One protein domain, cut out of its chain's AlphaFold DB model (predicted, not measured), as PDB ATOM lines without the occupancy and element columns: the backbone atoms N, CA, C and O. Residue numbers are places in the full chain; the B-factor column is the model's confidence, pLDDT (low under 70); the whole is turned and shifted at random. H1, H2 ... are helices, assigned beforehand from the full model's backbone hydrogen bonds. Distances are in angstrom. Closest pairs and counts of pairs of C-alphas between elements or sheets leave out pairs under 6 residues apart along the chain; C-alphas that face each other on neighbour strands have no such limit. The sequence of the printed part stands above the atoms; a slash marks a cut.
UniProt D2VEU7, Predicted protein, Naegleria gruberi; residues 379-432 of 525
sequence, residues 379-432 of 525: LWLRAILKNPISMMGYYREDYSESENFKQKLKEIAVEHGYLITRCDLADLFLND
ATOM      1  N   LEU A 379     145.676  47.922 119.677       90.12
ATOM      2  CA  LEU A 379     145.218  46.559 119.930       90.12
ATOM      3  C   LEU A 379     143.747  46.385 119.546       90.12
ATOM      4  O   LEU A 379     143.403  45.396 118.897       90.12
ATOM      5  N   TRP A 380     142.897  47.366 119.861       89.38
ATOM      6  CA  TRP A 380     141.493  47.352 119.455       89.38
ATOM      7  C   TRP A 380     141.321  47.380 117.942       89.38
ATOM      8  O   TRP A 380     140.575  46.561 117.408       89.38
ATOM      9  N   LEU A 381     142.039  48.250 117.223       90.12
ATOM     10  CA  LEU A 381     141.991  48.257 115.757       90.12
ATOM     11  C   LEU A 381     142.440  46.915 115.184       90.12
ATOM     12  O   LEU A 381     141.793  46.395 114.276       90.12
ATOM     13  N   ARG A 382     143.512  46.324 115.725       92.62
ATOM     14  CA  ARG A 382     143.977  44.998 115.302       92.62
ATOM     15  C   ARG A 382     142.898  43.936 115.512       92.62
ATOM     16  O   ARG A 382     142.620  43.164 114.595       92.62
ATOM     17  N   ALA A 383     142.270  43.921 116.684       91.75
ATOM     18  CA  ALA A 383     141.222  42.968 117.024       91.75
ATOM     19  C   ALA A 383     139.985  43.127 116.124       91.75
ATOM     20  O   ALA A 383     139.468  42.141 115.593       91.75
ATOM     21  N   ILE A 384     139.547  44.366 115.894       90.31
ATOM     22  CA  ILE A 384     138.413  44.689 115.021       90.31
ATOM     23  C   ILE A 384     138.706  44.269 113.585       90.31
ATOM     24  O   ILE A 384     137.865  43.630 112.969       90.31
ATOM     25  N   LEU A 385     139.903  44.532 113.059       91.25
ATOM     26  CA  LEU A 385     140.281  44.090 111.713       91.25
ATOM     27  C   LEU A 385     140.296  42.559 111.567       91.25
ATOM     28  O   LEU A 385     140.062  42.053 110.472       91.25
ATOM     29  N   LYS A 386     140.548  41.813 112.651       91.94
ATOM     30  CA  LYS A 386     140.509  40.342 112.651       91.94
ATOM     31  C   LYS A 386     139.095  39.777 112.708       91.94
ATOM     32  O   LYS A 386     138.820  38.783 112.042       91.94
ATOM     33  N   ASN A 387     138.209  40.381 113.495       89.56
ATOM     34  CA  ASN A 387     136.819  39.942 113.614       89.56
ATOM     35  C   ASN A 387     135.878  41.147 113.783       89.56
ATOM     36  O   ASN A 387     135.432  41.426 114.903       89.56
ATOM     37  N   PRO A 388     135.546  41.851 112.683       87.94
ATOM     38  CA  PRO A 388     134.805  43.104 112.762       87.94
ATOM     39  C   PRO A 388     133.434  42.935 113.417       87.94
ATOM     40  O   PRO A 388     133.068  43.725 114.276       87.94
ATOM     41  N   ILE A 389     132.698  41.870 113.070       83.50
ATOM     42  CA  ILE A 389     131.341  41.618 113.592       83.50
ATOM     43  C   ILE A 389     131.358  41.495 115.107       83.50
ATOM     44  O   ILE A 389     130.611  42.185 115.797       83.50
ATOM     45  N   SER A 390     132.187  40.583 115.615       85.38
ATOM     46  CA  SER A 390     132.155  40.250 117.034       85.38
ATOM     47  C   SER A 390     132.713  41.405 117.852       85.38
ATOM     48  O   SER A 390     132.107  41.792 118.844       85.38
ATOM     49  N   MET A 391     133.827  41.997 117.411       86.06
ATOM     50  CA  MET A 391     134.503  43.052 118.166       86.06
ATOM     51  C   MET A 391     133.726  44.367 118.179       86.06
ATOM     52  O   MET A 391     133.659  45.005 119.225       86.06
ATOM     53  N   MET A 392     133.089  44.755 117.068       81.50
ATOM     54  CA  MET A 392     132.290  45.988 117.019       81.50
ATOM     55  C   MET A 392     131.060  45.919 117.928       81.50
ATOM     56  O   MET A 392     130.648  46.943 118.459       81.50
ATOM     57  N   GLY A 393     130.512  44.724 118.179       79.88
ATOM     58  CA  GLY A 393     129.440  44.534 119.162       79.88
ATOM     59  C   GLY A 393     129.869  44.764 120.618       79.88
ATOM     60  O   GLY A 393     129.018  45.014 121.466       79.88
ATOM     61  N   TYR A 394     131.172  44.694 120.911       81.38
ATOM     62  CA  TYR A 394     131.734  44.972 122.238       81.38
ATOM     63  C   TYR A 394     132.366  46.357 122.359       81.38
ATOM     64  O   TYR A 394     132.749  46.749 123.464       81.38
ATOM     65  N   TYR A 395     132.495  47.082 121.247       77.62
ATOM     66  CA  TYR A 395     133.006  48.440 121.260       77.62
ATOM     67  C   TYR A 395     132.065  49.350 122.051       77.62
ATOM     68  O   TYR A 395     130.846  49.306 121.885       77.62
ATOM     69  N   ARG A 396     132.649  50.192 122.899       74.50
ATOM     70  CA  ARG A 396     131.940  51.247 123.612       74.50
ATOM     71  C   ARG A 396     132.614  52.576 123.308       74.50
ATOM     72  O   ARG A 396     133.837  52.638 123.211       74.50
ATOM     73  N   GLU A 397     131.818  53.631 123.149       67.88
ATOM     74  CA  GLU A 397     132.333  54.964 122.803       67.88
ATOM     75  C   GLU A 397     133.347  55.499 123.826       67.88
ATOM     76  O   GLU A 397     134.250  56.240 123.456       67.88
ATOM     77  N   ASP A 398     133.263  55.063 125.086       71.19
ATOM     78  CA  ASP A 398     134.171  55.455 126.167       71.19
ATOM     79  C   ASP A 398     135.562  54.789 126.103       71.19
ATOM     80  O   ASP A 398     136.446  55.133 126.895       71.19
ATOM     81  N   TYR A 399     135.796  53.860 125.168       70.50
ATOM     82  CA  TYR A 399     137.109  53.231 124.981       70.50
ATOM     83  C   TYR A 399     138.129  54.158 124.322       70.50
ATOM     84  O   TYR A 399     139.322  54.035 124.604       70.50
ATOM     85  N   SER A 400     137.688  55.093 123.477       73.06
ATOM     86  CA  SER A 400     138.581  56.073 122.859       73.06
ATOM     87  C   SER A 400     137.852  57.350 122.443       73.06
ATOM     88  O   SER A 400     136.869  57.334 121.704       73.06
ATOM     89  N   GLU A 401     138.433  58.483 122.839       73.31
ATOM     90  CA  GLU A 401     138.031  59.814 122.374       73.31
ATOM     91  C   GLU A 401     138.795  60.271 121.121       73.31
ATOM     92  O   GLU A 401     138.611  61.389 120.644       73.31
ATOM     93  N   SER A 402     139.673  59.428 120.573       85.69
ATOM     94  CA  SER A 402     140.504  59.765 119.419       85.69
ATOM     95  C   SER A 402     139.675  59.824 118.145       85.69
ATOM     96  O   SER A 402     139.152  58.818 117.659       85.69
ATOM     97  N   GLU A 403     139.629  61.007 117.537       85.75
ATOM     98  CA  GLU A 403     138.980  61.212 116.239       85.75
ATOM     99  C   GLU A 403     139.599  60.342 115.134       85.75
ATOM    100  O   GLU A 403     138.893  59.840 114.266       85.75
ATOM    101  N   ASN A 404     140.910  60.079 115.192       88.81
ATOM    102  CA  ASN A 404     141.576  59.186 114.239       88.81
ATOM    103  C   ASN A 404     141.085  57.737 114.387       88.81
ATOM    104  O   ASN A 404     140.849  57.043 113.400       88.81
ATOM    105  N   PHE A 405     140.914  57.272 115.624       87.12
ATOM    106  CA  PHE A 405     140.391  55.938 115.885       87.12
ATOM    107  C   PHE A 405     138.929  55.820 115.437       87.12
ATOM    108  O   PHE A 405     138.608  54.907 114.674       87.12
ATOM    109  N   LYS A 406     138.074  56.790 115.795       84.25
ATOM    110  CA  LYS A 406     136.676  56.870 115.333       84.25
ATOM    111  C   LYS A 406     136.586  56.871 113.800       84.25
ATOM    112  O   LYS A 406     135.784  56.129 113.233       84.25
ATOM    113  N   GLN A 407     137.461  57.616 113.120       86.44
ATOM    114  CA  GLN A 407     137.538  57.646 111.658       86.44
ATOM    115  C   GLN A 407     137.917  56.281 111.059       86.44
ATOM    116  O   GLN A 407     137.297  55.839 110.093       86.44
ATOM    117  N   LYS A 408     138.875  55.559 111.649       89.50
ATOM    118  CA  LYS A 408     139.220  54.199 111.198       89.50
ATOM    119  C   LYS A 408     138.084  53.205 111.422       89.50
ATOM    120  O   LYS A 408     137.823  52.379 110.550       89.50
ATOM    121  N   LEU A 409     137.381  53.284 112.555       86.69
ATOM    122  CA  LEU A 409     136.202  52.446 112.794       86.69
ATOM    123  C   LEU A 409     135.114  52.704 111.754       86.69
ATOM    124  O   LEU A 409     134.519  51.760 111.234       86.69
ATOM    125  N   LYS A 410     134.905  53.974 111.409       85.94
ATOM    126  CA  LYS A 410     133.973  54.394 110.366       85.94
ATOM    127  C   LYS A 410     134.341  53.813 109.008       85.94
ATOM    128  O   LYS A 410     133.483  53.261 108.326       85.94
ATOM    129  N   GLU A 411     135.615  53.865 108.634       87.81
ATOM    130  CA  GLU A 411     136.107  53.248 107.401       87.81
ATOM    131  C   GLU A 411     135.870  51.734 107.380       87.81
ATOM    132  O   GLU A 411     135.370  51.217 106.381       87.81
ATOM    133  N   ILE A 412     136.146  51.034 108.487       88.94
ATOM    134  CA  ILE A 412     135.891  49.592 108.620       88.94
ATOM    135  C   ILE A 412     134.391  49.287 108.510       88.94
ATOM    136  O   ILE A 412     134.018  48.332 107.827       88.94
ATOM    137  N   ALA A 413     133.535  50.092 109.144       85.25
ATOM    138  CA  ALA A 413     132.082  49.938 109.111       85.25
ATOM    139  C   ALA A 413     131.509  50.125 107.700       85.25
ATOM    140  O   ALA A 413     130.705  49.311 107.249       85.25
ATOM    141  N   VAL A 414     131.954  51.157 106.980       86.56
ATOM    142  CA  VAL A 414     131.556  51.405 105.585       86.56
ATOM    143  C   VAL A 414     132.063  50.286 104.669       86.56
ATOM    144  O   VAL A 414     131.344  49.867 103.762       86.56
ATOM    145  N   GLU A 415     133.271  49.773 104.910       87.62
ATOM    146  CA  GLU A 415     133.824  48.648 104.148       87.62
ATOM    147  C   GLU A 415     133.060  47.342 104.384       87.62
ATOM    148  O   GLU A 415     133.028  46.491 103.505       87.62
ATOM    149  N   HIS A 416     132.409  47.189 105.537       85.94
ATOM    150  CA  HIS A 416     131.657  45.996 105.911       85.94
ATOM    151  C   HIS A 416     130.202  46.365 106.207       85.94
ATOM    152  O   HIS A 416     129.776  46.360 107.360       85.94
ATOM    153  N   GLY A 417     129.413  46.664 105.172       79.19
ATOM    154  CA  GLY A 417     128.070  47.247 105.321       79.19
ATOM    155  C   GLY A 417     127.082  46.476 106.213       79.19
ATOM    156  O   GLY A 417     126.140  47.068 106.734       79.19
ATOM    157  N   TYR A 418     127.310  45.183 106.469       79.44
ATOM    158  CA  TYR A 418     126.541  44.405 107.446       79.44
ATOM    159  C   TYR A 418     126.772  44.836 108.910       79.44
ATOM    160  O   TYR A 418     125.946  44.537 109.768       79.44
ATOM    161  N   LEU A 419     127.880  45.512 109.238       77.69
ATOM    162  CA  LEU A 419     128.147  46.019 110.592       77.69
ATOM    163  C   LEU A 419     127.145  47.106 110.963       77.69
ATOM    164  O   LEU A 419     126.631  47.148 112.076       77.69
ATOM    165  N   ILE A 420     126.798  47.932 109.985       75.94
ATOM    166  CA  ILE A 420     125.856  49.037 110.137       75.94
ATOM    167  C   ILE A 420     124.429  48.519 110.342       75.94
ATOM    168  O   ILE A 420     123.630  49.152 111.023       75.94
ATOM    169  N   THR A 421     124.090  47.353 109.784       67.31
ATOM    170  CA  THR A 421     122.749  46.776 109.956       67.31
ATOM    171  C   THR A 421     122.561  46.051 111.287       67.31
ATOM    172  O   THR A 421     121.413  45.821 111.677       67.31
ATOM    173  N   ARG A 422     123.653  45.684 111.975       65.56
ATOM    174  CA  ARG A 422     123.632  44.874 113.206       65.56
ATOM    175  C   ARG A 422     124.013  45.627 114.476       65.56
ATOM    176  O   ARG A 422     123.717  45.120 115.554       65.56
ATOM    177  N   CYS A 423     124.662  46.777 114.366       61.22
ATOM    178  CA  CYS A 423     125.102  47.555 115.513       61.22
ATOM    179  C   CYS A 423     124.320  48.872 115.592       61.22
ATOM    180  O   CYS A 423     124.040  49.480 114.559       61.22
ATOM    181  N   ASP A 424     124.084  49.380 116.804       64.06
ATOM    182  CA  ASP A 424     123.561  50.739 117.061       64.06
ATOM    183  C   ASP A 424     124.578  51.846 116.681       64.06
ATOM    184  O   ASP A 424     124.514  52.981 117.130       64.06
ATOM    185  N   LEU A 425     125.544  51.509 115.823       65.75
ATOM    186  CA  LEU A 425     126.645  52.352 115.372       65.75
ATOM    187  C   LEU A 425     126.286  53.161 114.116       65.75
ATOM    188  O   LEU A 425     127.130  53.890 113.591       65.75
ATOM    189  N   ALA A 426     125.055  53.031 113.611       70.50
ATOM    190  CA  ALA A 426     124.577  53.816 112.477       70.50
ATOM    191  C   ALA A 426     124.680  55.323 112.767       70.50
ATOM    192  O   ALA A 426     125.181  56.058 111.922       70.50
ATOM    193  N   ASP A 427     124.321  55.764 113.975       71.12
ATOM    194  CA  ASP A 427     124.407  57.177 114.363       71.12
ATOM    195  C   ASP A 427     125.861  57.670 114.457       71.12
ATOM    196  O   ASP A 427     126.161  58.812 114.102       71.12
ATOM    197  N   LEU A 428     126.786  56.791 114.857       72.12
ATOM    198  CA  LEU A 428     128.209  57.112 114.965       72.12
ATOM    199  C   LEU A 428     128.887  57.228 113.587       72.12
ATOM    200  O   LEU A 428     129.750  58.086 113.387       72.12
ATOM    201  N   PHE A 429     128.510  56.377 112.626       75.50
ATOM    202  CA  PHE A 429     129.231  56.242 111.352       75.50
ATOM    203  C   PHE A 429     128.502  56.793 110.124       75.50
ATOM    204  O   PHE A 429     129.158  57.079 109.123       75.50
ATOM    205  N   LEU A 430     127.183  56.985 110.182       81.94
ATOM    206  CA  LEU A 430     126.369  57.540 109.092       81.94
ATOM    207  C   LEU A 430     125.924  58.975 109.363       81.94
ATOM    208  O   LEU A 430     124.818  59.376 109.020       81.94
ATOM    209  N   ASN A 431     126.805  59.765 109.961       83.69
ATOM    210  CA  ASN A 431     126.540  61.162 110.297       83.69
ATOM    211  C   ASN A 431     126.847  62.153 109.164       83.69
ATOM    212  O   ASN A 431     126.562  63.344 109.299       83.69
ATOM    213  N   ASP A 432     127.400  61.693 108.042       90.19
ATOM    214  CA  ASP A 432     127.703  62.535 106.892       90.19
ATOM    215  C   ASP A 432     127.336  61.874 105.558       90.19
ATOM    216  O   ASP A 432     127.248  60.652 105.409       90.19
TER     217      ASP A 432
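Overview. This is residues 379 to 432 of the 525 residues of the protein "Predicted protein" of Naegleria gruberi (UniProt D2VEU7). One longer helix, H3, has the shorter H1 beside it, running the same way, and three very short helices, H2, H4 and H5, gathered round these two in a small rounded body. H5 packs on the later half of H3, H4 follows a turn at the end of H3, and a link of ten residues, 393 to 402, leads from H2 back to where H3 begins. The printed part has 54 residues with five named helices, in the order H1, H2, H3, H4, H5, and no named strand; the class is all helix. The whole is compact, with a radius of gyration of the C-alphas of 10.0 A, and the C-alphas span 24 by 22 by 17 A.

Arrangement. H3, residues 403 to 415, is the hub, touching three other helices. H1, residues 379 to 386, touches H3 at a shallow tilt of 7 degrees, the same way; their closest C-alphas, those of Leu 385 and Ile 412, are 7.7 A apart. H5, residues 426 to 429, touches residues 410 to 414 of H3 alone, and the closest C-alphas, of Lys 410 and Phe 429, are 5.2 A apart. H4, residues 418 to 422, only just touches H3, with 3 pairs of C-alphas within 8 A, only at the corner by their link and with residues 413 to 414 of H3 alone; the closest C-alphas, of Ala 413 and Leu 419, are 5.7 A apart. H2, residues 388 to 392, only just touches H4, with 3 pairs of C-alphas within 8 A, the closest being those of Ile 389 and Leu 419 at 6.2 A. H1 and H2 touch only at the corner by their link, where the closest C-alphas, of Ile 384 and Met 391, are 5.3 A apart. H2 and H3 are close but not clearly touching, with the closest C-alphas, of Pro 388 and Ile 412, 7.8 A apart. H1 is apart from H4 and H5, and H2 is apart from H5. In H1, H2, H3 and H4 every O i to N i+4 pair is within hydrogen-bond range; H5 is too short for such a pair, and its one O i to N i+3 pair is within range.

Along the chain. H3 measures 18.2 A from C-alpha 403 at (138.980, 61.212, 116.239) to C-alpha 415 at (133.824, 48.648, 104.148). H1 measures 10.7 A and begins at C-alpha 379, at (145.218, 46.559, 119.930). H2 measures 5.7 A, H4 6.5 A and H5 5.4 A, the last ending at C-alpha 429, at (129.231, 56.242, 111.352).

Size, cuts and confidence. The two C-alphas farthest apart, those of Leu 379 and Asp 432, are 27.1 A apart. The printed part has no cut. The links H1 to H2, H3 to H4 and H4 to H5 are tight, and the link H2 to H3 is short. The mean pLDDT of the printed part is 81.4, and the model's confidence is under 70 at residue 397 and at residues 421 to 425.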